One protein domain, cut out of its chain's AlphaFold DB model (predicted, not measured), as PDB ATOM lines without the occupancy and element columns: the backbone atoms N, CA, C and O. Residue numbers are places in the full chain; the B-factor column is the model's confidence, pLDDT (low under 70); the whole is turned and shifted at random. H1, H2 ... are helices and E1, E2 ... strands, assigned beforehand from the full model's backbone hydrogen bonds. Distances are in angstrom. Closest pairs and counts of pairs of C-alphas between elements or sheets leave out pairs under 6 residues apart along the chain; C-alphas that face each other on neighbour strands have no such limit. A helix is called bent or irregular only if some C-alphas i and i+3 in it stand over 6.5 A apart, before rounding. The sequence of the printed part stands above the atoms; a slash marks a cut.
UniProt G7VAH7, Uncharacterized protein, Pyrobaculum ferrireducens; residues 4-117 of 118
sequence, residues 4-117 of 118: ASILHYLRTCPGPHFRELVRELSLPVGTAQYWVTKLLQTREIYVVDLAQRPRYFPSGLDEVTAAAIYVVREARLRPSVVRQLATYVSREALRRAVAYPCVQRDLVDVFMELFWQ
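This is residues 4 to 117 of the 118 residues of an uncharacterized protein of Pyrobaculum ferrireducens (UniProt G7VAH7). Two groups of helices stand at the two ends of an elongated domain, with a small antiparallel strand hairpin, E1 and E2, between them. H1, H2 and H3 sit loosely together at one end; at the other, H5, H6 and H7 gather round H4. The printed part has 114 residues with seven named helices and two named strands, in the order H1 H2 H3 E1 E2 H4 H5 H6 H7, mostly helix. The whole is compact, with a radius of gyration of the C-alphas of 13.9 A and spans of 41 by 25 by 24 A.

H2, residues 18 to 24, and H3, residues 29 to 41, only just touch, with 3 pairs of C-alphas within 8 A, the closest Val 22 and Ala 32 at 6.3 A. H1, residues 4 to 12, is close but not clearly touching H3, about perpendicular at 74 degrees, with closest C-alphas Ile 6 and Val 36 at 7.8 A. E1, residues 45 to 48, and E2, residues 55 to 58, form a hairpin, with N 46 and O 57 within hydrogen-bond range at 2.9 A. The closest C-alphas of H1 and E2, Leu 10 and Pro 58, are 5.6 A apart. The hub H4, residues 63 to 77, has its Ala 66 C-alpha 6.9 A from that of Phe 57 in E2. H4 and H5, residues 79 to 88, form a helical hairpin at a shallow tilt of 9 degrees, opposite ways, closest at the C-alphas of Ala 75 and Val 82, 5.5 A. H4 touches H6, residues 91 to 97, with residues 64 to 69 alone, about perpendicular at 78 degrees, closest at the C-alphas of Thr 65 and Ala 93, 4.7 A. H7, residues 101 to 115, touches H4 at a steep tilt of 46 degrees, the same way, closest at the C-alphas of Val 110 and Arg 76, 5.1 A. Every O i to N i+4 pair is within hydrogen-bond range in H1, H2, H3, H6 and H7, against 10 of 11 in H4 and 2 of 6 in H5, where 4 of 7 O i to N i+3 pairs are.

H1 begins at C-alpha 4, (-26.235, -25.753, 43.467). H3 is 18.2 A long from first to last C-alpha, H4 and H7 21.0 A each, and H5 15.4 A. H5 is only just irregular, with C-alphas 80 and 83 6.8 A apart. H7 ends at C-alpha 115, (-63.496, -31.383, 33.804).

The two C-alphas farthest apart, of Thr 42 and Gln 117, are 44.6 A apart. The printed part has no cut and no long link. Mean pLDDT of the printed part is 92.9, and residue 117 is under 70.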
ATOM      1  N   ALA A   4     -25.701 -27.073  43.801       95.12
ATOM      2  CA  ALA A   4     -26.235 -25.753  43.467       95.12
ATOM      3  C   ALA A   4     -27.326 -25.809  42.381       95.12
ATOM      4  O   ALA A   4     -28.300 -25.067  42.462       95.12
ATOM      5  N   SER A   5     -27.208 -26.716  41.403       96.06
ATOM      6  CA  SER A   5     -28.233 -26.907  40.366       96.06
ATOM      7  C   SER A   5     -29.532 -27.462  40.955       96.06
ATOM      8  O   SER A   5     -30.610 -27.007  40.585       96.06
ATOM      9  N   ILE A   6     -29.432 -28.395  41.911       97.19
ATOM     10  CA  ILE A   6     -30.594 -28.930  42.637       97.19
ATOM     11  C   ILE A   6     -31.267 -27.821  43.447       97.19
ATOM     12  O   ILE A   6     -32.475 -27.645  43.344       97.19
ATOM     13  N   LEU A   7     -30.498 -27.036  44.208       97.69
ATOM     14  CA  LEU A   7     -31.049 -25.920  44.982       97.69
ATOM     15  C   LEU A   7     -31.716 -24.869  44.105       97.69
ATOM     16  O   LEU A   7     -32.812 -24.413  44.422       97.69
ATOM     17  N   HIS A   8     -31.072 -24.493  43.001       97.25
ATOM     18  CA  HIS A   8     -31.645 -23.549  42.053       97.25
ATOM     19  C   HIS A   8     -32.978 -24.068  41.507       97.25
ATOM     20  O   HIS A   8     -33.981 -23.364  41.591       97.25
ATOM     21  N   TYR A   9     -33.012 -25.326  41.057       97.25
ATOM     22  CA  TYR A   9     -34.236 -25.952  40.569       97.25
ATOM     23  C   TYR A   9     -35.340 -25.976  41.628       97.25
ATOM     24  O   TYR A   9     -36.468 -25.593  41.342       97.25
ATOM     25  N   LEU A  10     -35.030 -26.376  42.863       97.75
ATOM     26  CA  LEU A  10     -36.016 -26.430  43.945       97.75
ATOM     27  C   LEU A  10     -36.551 -25.044  44.323       97.75
ATOM     28  O   LEU A  10     -37.700 -24.937  44.738       97.75
ATOM     29  N   ARG A  11     -35.759 -23.982  44.145       97.25
ATOM     30  CA  ARG A  11     -36.210 -22.594  44.333       97.25
ATOM     31  C   ARG A  11     -37.112 -22.101  43.204       97.25
ATOM     32  O   ARG A  11     -37.958 -21.258  43.464       97.25
ATOM     33  N   THR A  12     -36.953 -22.599  41.979       96.94
ATOM     34  CA  THR A  12     -37.780 -22.196  40.824       96.94
ATOM     35  C   THR A  12     -38.995 -23.093  40.612       96.94
ATOM     36  O   THR A  12     -40.023 -22.648  40.108       96.94
ATOM     37  N   CYS A  13     -38.874 -24.368  40.972       97.50
ATOM     38  CA  CYS A  13     -39.896 -25.382  40.798       97.50
ATOM     39  C   CYS A  13     -39.896 -26.375  41.978       97.50
ATOM     40  O   CYS A  13     -39.420 -27.508  41.857       97.50
ATOM     41  N   PRO A  14     -40.403 -25.945  43.144       97.75
ATOM     42  CA  PRO A  14     -40.403 -26.745  44.363       97.75
ATOM     43  C   PRO A  14     -41.326 -27.966  44.281       97.75
ATOM     44  O   PRO A  14     -42.295 -28.018  43.510       97.75
ATOM     45  N   GLY A  15     -41.033 -28.931  45.151       97.19
ATOM     46  CA  GLY A  15     -41.825 -30.131  45.363       97.19
ATOM     47  C   GLY A  15     -41.663 -31.271  44.350       97.19
ATOM     48  O   GLY A  15     -42.621 -32.034  44.237       97.19
ATOM     49  N   PRO A  16     -40.551 -31.464  43.611       97.19
ATOM     50  CA  PRO A  16     -40.371 -32.696  42.849       97.19
ATOM     51  C   PRO A  16     -40.175 -33.886  43.801       97.19
ATOM     52  O   PRO A  16     -39.562 -33.755  44.866       97.19
ATOM     53  N   HIS A  17     -40.621 -35.072  43.396       96.44
ATOM     54  CA  HIS A  17     -40.147 -36.310  44.012       96.44
ATOM     55  C   HIS A  17     -38.783 -36.717  43.426       96.44
ATOM     56  O   HIS A  17     -38.382 -36.257  42.357       96.44
ATOM     57  N   PHE A  18     -38.064 -37.645  44.068       96.56
ATOM     58  CA  PHE A  18     -36.673 -37.966  43.697       96.56
ATOM     59  C   PHE A  18     -36.479 -38.298  42.202       96.56
ATOM     60  O   PHE A  18     -35.596 -37.752  41.546       96.56
ATOM     61  N   ARG A  19     -37.339 -39.156  41.635       95.62
ATOM     62  CA  ARG A  19     -37.269 -39.513  40.204       95.62
ATOM     63  C   ARG A  19     -37.584 -38.351  39.248       95.62
ATOM     64  O   ARG A  19     -37.000 -38.314  38.172       95.62
ATOM     65  N   GLU A  20     -38.469 -37.422  39.621       95.56
ATOM     66  CA  GLU A  20     -38.718 -36.197  38.847       95.56
ATOM     67  C   GLU A  20     -37.442 -35.359  38.841       95.56
ATOM     68  O   GLU A  20     -36.945 -35.027  37.777       95.56
ATOM     69  N   LEU A  21     -36.840 -35.123  40.011       95.75
ATOM     70  CA  LEU A  21     -35.605 -34.347  40.130       95.75
ATOM     71  C   LEU A  21     -34.461 -34.923  39.275       95.75
ATOM     72  O   LEU A  21     -33.772 -34.180  38.581       95.75
ATOM     73  N   VAL A  22     -34.282 -36.248  39.300       97.00
ATOM     74  CA  VAL A  22     -33.310 -36.967  38.458       97.00
ATOM     75  C   VAL A  22     -33.566 -36.720  36.972       97.00
ATOM     76  O   VAL A  22     -32.623 -36.439  36.233       97.00
ATOM     77  N   ARG A  23     -34.830 -36.814  36.543       96.25
ATOM     78  CA  ARG A  23     -35.230 -36.649  35.144       96.25
ATOM     79  C   ARG A  23     -35.068 -35.204  34.673       96.25
ATOM     80  O   ARG A  23     -34.413 -34.979  33.664       96.25
ATOM     81  N   GLU A  24     -35.627 -34.246  35.406       95.25
ATOM     82  CA  GLU A  24     -35.629 -32.823  35.029       95.25
ATOM     83  C   GLU A  24     -34.210 -32.245  34.977       95.25
ATOM     84  O   GLU A  24     -33.902 -31.414  34.128       95.25
ATOM     85  N   LEU A  25     -33.317 -32.721  35.848       95.69
ATOM     86  CA  LEU A  25     -31.918 -32.294  35.864       95.69
ATOM     87  C   LEU A  25     -30.985 -33.220  35.082       95.69
ATOM     88  O   LEU A  25     -29.780 -32.992  35.098       95.69
ATOM     89  N   SER A  26     -31.495 -34.262  34.418       96.25
ATOM     90  CA  SER A  26     -30.673 -35.238  33.681       96.25
ATOM     91  C   SER A  26     -29.467 -35.752  34.493       96.25
ATOM     92  O   SER A  26     -28.353 -35.884  33.984       96.25
ATOM     93  N   LEU A  27     -29.672 -36.004  35.791       94.44
ATOM     94  CA  LEU A  27     -28.607 -36.410  36.709       94.44
ATOM     95  C   LEU A  27     -28.489 -37.937  36.773       94.44
ATOM     96  O   LEU A  27     -29.503 -38.621  36.891       94.44
ATOM     97  N   PRO A  28     -27.271 -38.502  36.835       96.12
ATOM     98  CA  PRO A  28     -27.106 -39.890  37.246       96.12
ATOM     99  C   PRO A  28     -27.694 -40.112  38.648       96.12
ATOM    100  O   PRO A  28     -27.484 -39.297  39.551       96.12
ATOM    101  N   VAL A  29     -28.391 -41.235  38.856       96.44
ATOM    102  CA  VAL A  29     -29.104 -41.536  40.116       96.44
ATOM    103  C   VAL A  29     -28.188 -41.430  41.338       96.44
ATOM    104  O   VAL A  29     -28.547 -40.757  42.300       96.44
ATOM    105  N   GLY A  30     -26.992 -42.028  41.290       97.31
ATOM    106  CA  GLY A  30     -26.036 -41.966  42.402       97.31
ATOM    107  C   GLY A  30     -25.562 -40.540  42.703       97.31
ATOM    108  O   GLY A  30     -25.455 -40.149  43.864       97.31
ATOM    109  N   THR A  31     -25.360 -39.719  41.667       96.50
ATOM    110  CA  THR A  31     -25.002 -38.302  41.821       96.50
ATOM    111  C   THR A  31     -26.139 -37.506  42.457       96.50
ATOM    112  O   THR A  31     -25.895 -36.706  43.360       96.50
ATOM    113  N   ALA A  32     -27.383 -37.735  42.029       96.69
ATOM    114  CA  ALA A  32     -28.552 -37.102  42.629       96.69
ATOM    115  C   ALA A  32     -28.739 -37.524  44.095       96.69
ATOM    116  O   ALA A  32     -28.955 -36.661  44.941       96.69
ATOM    117  N   GLN A  33     -28.592 -38.817  44.415       97.62
ATOM    118  CA  GLN A  33     -28.657 -39.316  45.794       97.62
ATOM    119  C   GLN A  33     -27.603 -38.656  46.680       97.62
ATOM    120  O   GLN A  33     -27.941 -38.150  47.747       97.62
ATOM    121  N   TYR A  34     -26.346 -38.611  46.228       97.81
ATOM    122  CA  TYR A  34     -25.264 -37.964  46.969       97.81
ATOM    123  C   TYR A  34     -25.606 -36.509  47.313       97.81
ATOM    124  O   TYR A  34     -25.531 -36.109  48.476       97.81
ATOM    125  N   TRP A  35     -26.016 -35.717  46.317       97.75
ATOM    126  CA  TRP A  35     -26.289 -34.299  46.537       97.75
ATOM    127  C   TRP A  35     -27.553 -34.052  47.353       97.75
ATOM    128  O   TRP A  35     -27.516 -33.201  48.234       97.75
ATOM    129  N   VAL A  36     -28.642 -34.789  47.119       97.62
ATOM    130  CA  VAL A  36     -29.867 -34.672  47.928       97.62
ATOM    131  C   VAL A  36     -29.570 -34.994  49.391       97.62
ATOM    132  O   VAL A  36     -29.911 -34.201  50.264       97.62
ATOM    133  N   THR A  37     -28.864 -36.096  49.667       98.19
ATOM    134  CA  THR A  37     -28.457 -36.461  51.032       98.19
ATOM    135  C   THR A  37     -27.608 -35.368  51.670       98.19
ATOM    136  O   THR A  37     -27.883 -34.956  52.794       98.19
ATOM    137  N   LYS A  38     -26.611 -34.846  50.947       98.19
ATOM    138  CA  LYS A  38     -25.750 -33.771  51.450       98.19
ATOM    139  C   LYS A  38     -26.539 -32.495  51.758       98.19
ATOM    140  O   LYS A  38     -26.331 -31.906  52.809       98.19
ATOM    141  N   LEU A  39     -27.462 -32.094  50.882       98.19
ATOM    142  CA  LEU A  39     -28.294 -30.898  51.066       98.19
ATOM    143  C   LEU A  39     -29.282 -31.038  52.232       98.19
ATOM    144  O   LEU A  39     -29.542 -30.057  52.927       98.19
ATOM    145  N   LEU A  40     -29.807 -32.243  52.471       98.12
ATOM    146  CA  LEU A  40     -30.619 -32.541  53.654       98.12
ATOM    147  C   LEU A  40     -29.788 -32.441  54.934       98.12
ATOM    148  O   LEU A  40     -30.211 -31.809  55.899       98.12
ATOM    149  N   GLN A  41     -28.584 -33.021  54.934       98.25
ATOM    150  CA  GLN A  41     -27.663 -32.958  56.073       98.25
ATOM    151  C   GLN A  41     -27.267 -31.517  56.413       98.25
ATOM    152  O   GLN A  41     -27.196 -31.164  57.588       98.25
ATOM    153  N   THR A  42     -27.055 -30.670  55.402       97.88
ATOM    154  CA  THR A  42     -26.742 -29.246  55.594       97.88
ATOM    155  C   THR A  42     -27.980 -28.365  55.779       97.88
ATOM    156  O   THR A  42     -27.830 -27.155  55.903       97.88
ATOM    157  N   ARG A  43     -29.191 -28.944  55.819       97.94
ATOM    158  CA  ARG A  43     -30.481 -28.238  55.959       97.94
ATOM    159  C   ARG A  43     -30.736 -27.159  54.901       97.94
ATOM    160  O   ARG A  43     -31.461 -26.199  55.139       97.94
ATOM    161  N   GLU A  44     -30.164 -27.334  53.718       98.31
ATOM    162  CA  GLU A  44     -30.407 -26.460  52.565       98.31
ATOM    163  C   GLU A  44     -31.710 -26.824  51.842       98.31
ATOM    164  O   GLU A  44     -32.288 -26.022  51.110       98.31
ATOM    165  N   ILE A  45     -32.186 -28.050  52.061       98.44
ATOM    166  CA  ILE A  45     -33.494 -28.534  51.635       98.44
ATOM    167  C   ILE A  45     -34.136 -29.319  52.779       98.44
ATOM    168  O   ILE A  45     -33.445 -29.798  53.680       98.44
ATOM    169  N   TYR A  46     -35.447 -29.499  52.707       98.50
ATOM    170  CA  TYR A  46     -36.207 -30.381  53.586       98.50
ATOM    171  C   TYR A  46     -37.175 -31.252  52.779       98.50
ATOM    172  O   TYR A  46     -37.354 -31.060  51.572       98.50
ATOM    173  N   VAL A  47     -37.758 -32.251  53.443       98.06
ATOM    174  CA  VAL A  47     -38.712 -33.193  52.847       98.06
ATOM    175  C   VAL A  47     -40.079 -32.984  53.474       98.06
ATOM    176  O   VAL A  47     -40.185 -32.892  54.692       98.06
ATOM    177  N   VAL A  48     -41.113 -32.970  52.640       96.75
ATOM    178  CA  VAL A  48     -42.506 -33.125  53.072       96.75
ATOM    179  C   VAL A  48     -43.025 -34.441  52.510       96.75
ATOM    180  O   VAL A  48     -42.837 -34.728  51.324       96.75
ATOM    181  N   ASP A  49     -43.671 -35.235  53.359       94.44
ATOM    182  CA  ASP A  49     -44.222 -36.538  52.998       94.44
ATOM    183  C   ASP A  49     -45.637 -36.698  53.570       94.44
ATOM    184  O   ASP A  49     -45.827 -37.146  54.696       94.44
ATOM    185  N   LEU A  50     -46.639 -36.244  52.809       91.19
ATOM    186  CA  LEU A  50     -48.054 -36.294  53.213       91.19
ATOM    187  C   LEU A  50     -48.807 -37.497  52.621       91.19
ATOM    188  O   LEU A  50     -49.968 -37.717  52.959       91.19
ATOM    189  N   ALA A  51     -48.189 -38.251  51.707       87.69
ATOM    190  CA  ALA A  51     -48.809 -39.369  51.001       87.69
ATOM    191  C   ALA A  51     -47.766 -40.433  50.608       87.69
ATOM    192  O   ALA A  51     -47.079 -40.968  51.464       87.69
ATOM    193  N   GLN A  52     -47.697 -40.827  49.329       83.69
ATOM    194  CA  GLN A  52     -46.846 -41.944  48.887       83.69
ATOM    195  C   GLN A  52     -45.470 -41.520  48.372       83.69
ATOM    196  O   GLN A  52     -44.616 -42.375  48.128       83.69
ATOM    197  N   ARG A  53     -45.271 -40.229  48.097       89.38
ATOM    198  CA  ARG A  53     -44.052 -39.731  47.459       89.38
ATOM    199  C   ARG A  53     -43.478 -38.594  48.294       89.38
ATOM    200  O   ARG A  53     -44.069 -37.518  48.278       89.38
ATOM    201  N   PRO A  54     -42.328 -38.776  48.960       95.00
ATOM    202  CA  PRO A  54     -41.649 -37.659  49.592       95.00
ATOM    203  C   PRO A  54     -41.238 -36.645  48.525       95.00
ATOM    204  O   PRO A  54     -40.745 -37.006  47.447       95.00
ATOM    205  N   ARG A  55     -41.450 -35.366  48.829       97.25
ATOM    206  CA  ARG A  55     -41.141 -34.246  47.938       97.25
ATOM    207  C   ARG A  55     -40.150 -33.309  48.610       97.25
ATOM    208  O   ARG A  55     -40.214 -33.089  49.818       97.25
ATOM    209  N   TYR A  56     -39.224 -32.783  47.815       98.25
ATOM    210  CA  TYR A  56     -38.129 -31.946  48.302       98.25
ATOM    211  C   TYR A  56     -38.448 -30.464  48.129       98.25
ATOM    212  O   TYR A  56     -38.978 -30.046  47.097       98.25
ATOM    213  N   PHE A  57     -38.075 -29.666  49.124       98.44
ATOM    214  CA  PHE A  57     -38.339 -28.231  49.170       98.44
ATOM    215  C   PHE A  57     -37.088 -27.471  49.613       98.44
ATOM    216  O   PHE A  57     -36.328 -27.988  50.432       98.44
ATOM    217  N   PRO A  58     -36.832 -26.269  49.071       98.06
ATOM    218  CA  PRO A  58     -35.696 -25.461  49.491       98.06
ATOM    219  C   PRO A  58     -35.914 -24.928  50.910       98.06
ATOM    220  O   PRO A  58     -37.039 -24.599  51.289       98.06
ATOM    221  N   SER A  59     -34.834 -24.781  51.674       96.19
ATOM    222  CA  SER A  59     -34.875 -24.048  52.938       96.19
ATOM    223  C   SER A  59     -35.414 -22.624  52.721       96.19
ATOM    224  O   SER A  59     -35.169 -21.990  51.691       96.19
ATOM    225  N   GLY A  60     -36.211 -22.134  53.674       95.44
ATOM    226  CA  GLY A  60     -36.848 -20.813  53.610       95.44
ATOM    227  C   GLY A  60     -38.236 -20.777  52.960       95.44
ATOM    228  O   GLY A  60     -38.942 -19.787  53.132       95.44
ATOM    229  N   LEU A  61     -38.671 -21.844  52.277       97.25
ATOM    230  CA  LEU A  61     -40.085 -22.001  51.927       97.25
ATOM    231  C   LEU A  61     -40.855 -22.503  53.153       97.25
ATOM    232  O   LEU A  61     -40.465 -23.514  53.736       97.25
ATOM    233  N   ASP A  62     -41.944 -21.833  53.533       95.25
ATOM    234  CA  ASP A  62     -42.745 -22.251  54.685       95.25
ATOM    235  C   ASP A  62     -43.476 -23.579  54.437       95.25
ATOM    236  O   ASP A  62     -43.956 -23.848  53.333       95.25
ATOM    237  N   GLU A  63     -43.600 -24.388  55.491       94.50
ATOM    238  CA  GLU A  63     -44.168 -25.738  55.408       94.50
ATOM    239  C   GLU A  63     -45.628 -25.748  54.943       94.50
ATOM    240  O   GLU A  63     -46.043 -26.679  54.258       94.50
ATOM    241  N   VAL A  64     -46.405 -24.702  55.244       95.12
ATOM    242  CA  VAL A  64     -47.810 -24.608  54.817       95.12
ATOM    243  C   VAL A  64     -47.892 -24.421  53.299       95.12
ATOM    244  O   VAL A  64     -48.682 -25.087  52.627       95.12
ATOM    245  N   THR A  65     -47.049 -23.556  52.725       96.69
ATOM    246  CA  THR A  65     -46.930 -23.431  51.264       96.69
ATOM    247  C   THR A  65     -46.387 -24.716  50.640       96.69
ATOM    248  O   THR A  65     -46.908 -25.158  49.617       96.69
ATOM    249  N   ALA A  66     -45.391 -25.360  51.251       97.38
ATOM    250  CA  ALA A  66     -44.864 -26.631  50.754       97.38
ATOM    251  C   ALA A  66     -45.915 -27.750  50.766       97.38
ATOM    252  O   ALA A  66     -46.011 -28.497  49.793       97.38
ATOM    253  N   ALA A  67     -46.759 -27.821  51.798       95.69
ATOM    254  CA  ALA A  67     -47.894 -28.734  51.855       95.69
ATOM    255  C   ALA A  67     -48.897 -28.452  50.726       95.69
ATOM    256  O   ALA A  67     -49.299 -29.375  50.023       95.69
ATOM    257  N   ALA A  68     -49.239 -27.186  50.466       95.75
ATOM    258  CA  ALA A  68     -50.103 -26.829  49.338       95.75
ATOM    259  C   ALA A  68     -49.512 -27.263  47.985       95.75
ATOM    260  O   ALA A  68     -50.214 -27.857  47.165       95.75
ATOM    261  N   ILE A  69     -48.212 -27.036  47.769       96.56
ATOM    262  CA  ILE A  69     -47.505 -27.500  46.567       96.56
ATOM    263  C   ILE A  69     -47.530 -29.028  46.484       96.56
ATOM    264  O   ILE A  69     -47.807 -29.572  45.418       96.56
ATOM    265  N   TYR A  70     -47.294 -29.728  47.598       96.06
ATOM    266  CA  TYR A  70     -47.379 -31.185  47.672       96.06
ATOM    267  C   TYR A  70     -48.741 -31.681  47.179       96.06
ATOM    268  O   TYR A  70     -48.799 -32.551  46.312       96.06
ATOM    269  N   VAL A  71     -49.834 -31.097  47.684       93.69
ATOM    270  CA  VAL A  71     -51.196 -31.496  47.310       93.69
ATOM    271  C   VAL A  71     -51.460 -31.282  45.827       93.69
ATOM    272  O   VAL A  71     -51.969 -32.192  45.186       93.69
ATOM    273  N   VAL A  72     -51.092 -30.127  45.261       93.31
ATOM    274  CA  VAL A  72     -51.285 -29.856  43.824       93.31
ATOM    275  C   VAL A  72     -50.505 -30.857  42.965       93.31
ATOM    276  O   VAL A  72     -51.027 -31.389  41.988       93.31
ATOM    277  N   ARG A  73     -49.266 -31.169  43.351       93.69
ATOM    278  CA  ARG A  73     -48.430 -32.131  42.625       93.69
ATOM    279  C   ARG A  73     -48.972 -33.555  42.697       93.69
ATOM    280  O   ARG A  73     -48.937 -34.273  41.702       93.69
ATOM    281  N   GLU A  74     -49.463 -33.973  43.862       91.56
ATOM    282  CA  GLU A  74     -50.110 -35.278  44.007       91.56
ATOM    283  C   GLU A  74     -51.449 -35.329  43.279       91.56
ATOM    284  O   GLU A  74     -51.753 -36.350  42.668       91.56
ATOM    285  N   ALA A  75     -52.216 -34.234  43.278       89.69
ATOM    286  CA  ALA A  75     -53.479 -34.127  42.558       89.69
ATOM    287  C   ALA A  75     -53.311 -34.463  41.079       89.69
ATOM    288  O   ALA A  75     -54.107 -35.220  40.537       89.69
ATOM    289  N   ARG A  76     -52.243 -33.951  40.455       88.81
ATOM    290  CA  ARG A  76     -51.935 -34.198  39.041       88.81
ATOM    291  C   ARG A  76     -51.657 -35.663  38.740       88.81
ATOM    292  O   ARG A  76     -51.951 -36.142  37.659       88.81
ATOM    293  N   LEU A  77     -51.048 -36.381  39.676       86.69
ATOM    294  CA  LEU A  77     -50.740 -37.795  39.476       86.69
ATOM    295  C   LEU A  77     -51.918 -38.690  39.864       86.69
ATOM    296  O   LEU A  77     -52.093 -39.772  39.305       86.69
ATOM    297  N   ARG A  78     -52.667 -38.288  40.896       85.75
ATOM    298  CA  ARG A  78     -53.726 -39.069  41.540       85.75
ATOM    299  C   ARG A  78     -54.814 -38.141  42.099       85.75
ATOM    300  O   ARG A  78     -54.853 -37.904  43.312       85.75
ATOM    301  N   PRO A  79     -55.767 -37.696  41.261       81.12
ATOM    302  CA  PRO A  79     -56.824 -36.775  41.683       81.12
ATOM    303  C   PRO A  79     -57.681 -37.293  42.852       81.12
ATOM    304  O   PRO A  79     -58.206 -36.517  43.649       81.12
ATOM    305  N   SER A  80     -57.787 -38.615  43.021       81.88
ATOM    306  CA  SER A  80     -58.559 -39.241  44.105       81.88
ATOM    307  C   SER A  80     -58.019 -38.959  45.511       81.88
ATOM    308  O   SER A  80     -58.790 -38.976  46.470       81.88
ATOM    309  N   VAL A  81     -56.724 -38.661  45.656       81.56
ATOM    310  CA  VAL A  81     -56.084 -38.416  46.962       81.56
ATOM    311  C   VAL A  81     -56.325 -36.975  47.446       81.56
ATOM    312  O   VAL A  81     -56.198 -36.674  48.633       81.56
ATOM    313  N   VAL A  82     -56.760 -36.078  46.554       80.81
ATOM    314  CA  VAL A  82     -56.915 -34.642  46.832       80.81
ATOM    315  C   VAL A  82     -57.882 -34.367  47.969       80.81
ATOM    316  O   VAL A  82     -57.573 -33.546  48.825       80.81
ATOM    317  N   ARG A  83     -59.026 -35.065  48.038       81.38
ATOM    318  CA  ARG A  83     -60.001 -34.841  49.123       81.38
ATOM    319  C   ARG A  83     -59.394 -35.076  50.502       81.38
ATOM    320  O   ARG A  83     -59.711 -34.341  51.428       81.38
ATOM    321  N   GLN A  84     -58.526 -36.079  50.626       84.06
ATOM    322  CA  GLN A  84     -57.857 -36.393  51.885       84.06
ATOM    323  C   GLN A  84     -56.788 -35.350  52.230       84.06
ATOM    324  O   GLN A  84     -56.637 -34.995  53.394       84.06
ATOM    325  N   LEU A  85     -56.059 -34.853  51.228       85.06
ATOM    326  CA  LEU A  85     -54.946 -33.925  51.432       85.06
ATOM    327  C   LEU A  85     -55.365 -32.450  51.488       85.06
ATOM    328  O   LEU A  85     -54.620 -31.623  52.007       85.06
ATOM    329  N   ALA A  86     -56.548 -32.097  50.987       82.50
ATOM    330  CA  ALA A  86     -57.032 -30.717  50.945       82.50
ATOM    331  C   ALA A  86     -57.138 -30.066  52.336       82.50
ATOM    332  O   ALA A  86     -57.094 -28.843  52.437       82.50
ATOM    333  N   THR A  87     -57.214 -30.857  53.410       83.44
ATOM    334  CA  THR A  87     -57.202 -30.369  54.798       83.44
ATOM    335  C   THR A  87     -55.914 -29.627  55.165       83.44
ATOM    336  O   THR A  87     -55.941 -28.761  56.036       83.44
ATOM    337  N   TYR A  88     -54.806 -29.906  54.473       76.88
ATOM    338  CA  TYR A  88     -53.520 -29.228  54.657       76.88
ATOM    339  C   TYR A  88     -53.394 -27.931  53.844       76.88
ATOM    340  O   TYR A  88     -52.368 -27.255  53.915       76.88
ATOM    341  N   VAL A  89     -54.407 -27.575  53.049       87.56
ATOM    342  CA  VAL A  89     -54.317 -26.492  52.066       87.56
ATOM    343  C   VAL A  89     -55.242 -25.345  52.446       87.56
ATOM    344  O   VAL A  89     -56.458 -25.414  52.284       87.56
ATOM    345  N   SER A  90     -54.657 -24.234  52.892       91.12
ATOM    346  CA  SER A  90     -55.387 -22.971  52.996       91.12
ATOM    347  C   SER A  90     -55.416 -22.249  51.645       91.12
ATOM    348  O   SER A  90     -54.519 -22.405  50.811       91.12
ATOM    349  N   ARG A  91     -56.427 -21.397  51.429       89.94
ATOM    350  CA  ARG A  91     -56.531 -20.581  50.204       89.94
ATOM    351  C   ARG A  91     -55.292 -19.711  49.984       89.94
ATOM    352  O   ARG A  91     -54.861 -19.533  48.850       89.94
ATOM    353  N   GLU A  92     -54.722 -19.190  51.065       93.94
ATOM    354  CA  GLU A  92     -53.531 -18.349  51.002       93.94
ATOM    355  C   GLU A  92     -52.270 -19.155  50.671       93.94
ATOM    356  O   GLU A  92     -51.457 -18.737  49.850       93.94
ATOM    357  N   ALA A  93     -52.135 -20.361  51.225       93.88
ATOM    358  CA  ALA A  93     -51.052 -21.268  50.857       93.88
ATOM    359  C   ALA A  93     -51.139 -21.684  49.383       93.88
ATOM    360  O   ALA A  93     -50.124 -21.694  48.693       93.88
ATOM    361  N   LEU A  94     -52.349 -21.941  48.873       92.81
ATOM    362  CA  LEU A  94     -52.551 -22.250  47.459       92.81
ATOM    363  C   LEU A  94     -52.180 -21.070  46.549       92.81
ATOM    364  O   LEU A  94     -51.535 -21.280  45.528       92.81
ATOM    365  N   ARG A  95     -52.524 -19.828  46.923       95.00
ATOM    366  CA  ARG A  95     -52.106 -18.627  46.173       95.00
ATOM    367  C   ARG A  95     -50.587 -18.500  46.089       95.00
ATOM    368  O   ARG A  95     -50.060 -18.230  45.015       95.00
ATOM    369  N   ARG A  96     -49.888 -18.731  47.202       96.19
ATOM    370  CA  ARG A  96     -48.417 -18.731  47.236       96.19
ATOM    371  C   ARG A  96     -47.831 -19.891  46.426       96.19
ATOM    372  O   ARG A  96     -46.858 -19.696  45.709       96.19
ATOM    373  N   ALA A  97     -48.456 -21.067  46.470       95.38
ATOM    374  CA  ALA A  97     -48.049 -22.233  45.689       95.38
ATOM    375  C   ALA A  97     -48.112 -21.974  44.173       95.38
ATOM    376  O   ALA A  97     -47.170 -22.304  43.456       95.38
ATOM    377  N   VAL A  98     -49.181 -21.347  43.676       95.00
ATOM    378  CA  VAL A  98     -49.344 -21.072  42.235       95.00
ATOM    379  C   VAL A  98     -48.521 -19.885  41.732       95.00
ATOM    380  O   VAL A  98     -48.506 -19.633  40.531       95.00
ATOM    381  N   ALA A  99     -47.791 -19.185  42.608       95.56
ATOM    382  CA  ALA A  99     -46.783 -18.214  42.180       95.56
ATOM    383  C   ALA A  99     -45.622 -18.890  41.423       95.56
ATOM    384  O   ALA A  99     -44.914 -18.233  40.660       95.56
ATOM    385  N   TYR A 100     -45.437 -20.204  41.603       96.88
ATOM    386  CA  TYR A 100     -44.501 -21.011  40.827       96.88
ATOM    387  C   TYR A 100     -45.159 -21.480  39.517       96.88
ATOM    388  O   TYR A 100     -46.098 -22.282  39.570       96.88
ATOM    389  N   PRO A 101     -44.647 -21.088  38.331       96.25
ATOM    390  CA  PRO A 101     -45.286 -21.411  37.051       96.25
ATOM    391  C   PRO A 101     -45.493 -22.911  36.810       96.25
ATOM    392  O   PRO A 101     -46.481 -23.324  36.207       96.25
ATOM    393  N   CYS A 102     -44.579 -23.752  37.298       95.62
ATOM    394  CA  CYS A 102     -44.721 -25.195  37.151       95.62
ATOM    395  C   CYS A 102     -45.824 -25.787  38.042       95.62
ATOM    396  O   CYS A 102     -46.471 -26.738  37.624       95.62
ATOM    397  N   VAL A 103     -46.082 -25.205  39.218       96.12
ATOM    398  CA  VAL A 103     -47.201 -25.608  40.087       96.12
ATOM    399  C   VAL A 103     -48.523 -25.111  39.507       96.12
ATOM    400  O   VAL A 103     -49.509 -25.841  39.505       96.12
ATOM    401  N   GLN A 104     -48.544 -23.889  38.963       95.44
ATOM    402  CA  GLN A 104     -49.711 -23.367  38.250       95.44
ATOM    403  C   GLN A 104     -50.095 -24.273  37.075       95.44
ATOM    404  O   GLN A 104     -51.273 -24.575  36.905       95.44
ATOM    405  N   ARG A 105     -49.111 -24.734  36.291       94.44
ATOM    406  CA  ARG A 105     -49.345 -25.684  35.197       94.44
ATOM    407  C   ARG A 105     -49.976 -26.977  35.702       94.44
ATOM    408  O   ARG A 105     -50.991 -27.381  35.154       94.44
ATOM    409  N   ASP A 106     -49.439 -27.576  36.766       93.50
ATOM    410  CA  ASP A 106     -50.023 -28.807  37.309       93.50
ATOM    411  C   ASP A 106     -51.470 -28.605  37.775       93.50
ATOM    412  O   ASP A 106     -52.303 -29.482  37.582       93.50
ATOM    413  N   LEU A 107     -51.786 -27.452  38.375       90.69
ATOM    414  CA  LEU A 107     -53.150 -27.147  38.804       90.69
ATOM    415  C   LEU A 107     -54.113 -27.037  37.615       90.69
ATOM    416  O   LEU A 107     -55.252 -27.495  37.707       90.69
ATOM    417  N   VAL A 108     -53.666 -26.436  36.509       90.44
ATOM    418  CA  VAL A 108     -54.445 -26.381  35.265       90.44
ATOM    419  C   VAL A 108     -54.637 -27.785  34.698       90.44
ATOM    420  O   VAL A 108     -55.763 -28.132  34.362       90.44
ATOM    421  N   ASP A 109     -53.586 -28.607  34.655       89.00
ATOM    422  CA  ASP A 109     -53.670 -29.994  34.181       89.00
ATOM    423  C   ASP A 109     -54.704 -30.791  34.997       89.00
ATOM    424  O   ASP A 109     -55.592 -31.421  34.427       89.00
ATOM    425  N   VAL A 110     -54.665 -30.674  36.331       86.56
ATOM    426  CA  VAL A 110     -55.650 -31.285  37.241       86.56
ATOM    427  C   VAL A 110     -57.068 -30.821  36.929       86.56
ATOM    428  O   VAL A 110     -57.988 -31.636  36.873       86.56
ATOM    429  N   PHE A 111     -57.263 -29.513  36.754       86.19
ATOM    430  CA  PHE A 111     -58.577 -28.961  36.439       86.19
ATOM    431  C   PHE A 111     -59.111 -29.524  35.119       86.19
ATOM    432  O   PHE A 111     -60.265 -29.947  35.067       86.19
ATOM    433  N   MET A 112     -58.271 -29.572  34.083       85.69
ATOM    434  CA  MET A 112     -58.658 -30.118  32.784       85.69
ATOM    435  C   MET A 112     -59.025 -31.600  32.899       85.69
ATOM    436  O   MET A 112     -60.087 -31.990  32.422       85.69
ATOM    437  N   GLU A 113     -58.207 -32.419  33.565       81.69
ATOM    438  CA  GLU A 113     -58.490 -33.849  33.753       81.69
ATOM    439  C   GLU A 113     -59.811 -34.105  34.481       81.69
ATOM    440  O   GLU A 113     -60.569 -34.989  34.087       81.69
ATOM    441  N   LEU A 114     -60.110 -33.322  35.520       78.81
ATOM    442  CA  LEU A 114     -61.366 -33.438  36.260       78.81
ATOM    443  C   LEU A 114     -62.572 -32.971  35.437       78.81
ATOM    444  O   LEU A 114     -63.646 -33.554  35.552       78.81
ATOM    445  N   PHE A 115     -62.410 -31.929  34.616       75.75
ATOM    446  CA  PHE A 115     -63.496 -31.383  33.804       75.75
ATOM    447  C   PHE A 115     -63.894 -32.317  32.653       75.75
ATOM    448  O   PHE A 115     -65.075 -32.445  32.363       75.75
ATOM    449  N   TRP A 116     -62.936 -33.015  32.036       72.50
ATOM    450  CA  TRP A 116     -63.212 -33.986  30.966       72.50
ATOM    451  C   TRP A 116     -63.856 -35.300  31.446       72.50
ATOM    452  O   TRP A 116     -64.223 -36.131  30.618       72.50
ATOM    453  N   GLN A 117     -63.969 -35.515  32.759       63.41
ATOM    454  CA  GLN A 117     -64.621 -36.690  33.355       63.41
ATOM    455  C   GLN A 117     -66.109 -36.464  33.687       63.41
ATOM    456  O   GLN A 117     -66.759 -37.390  34.177       63.41
TER     457      GLN A 117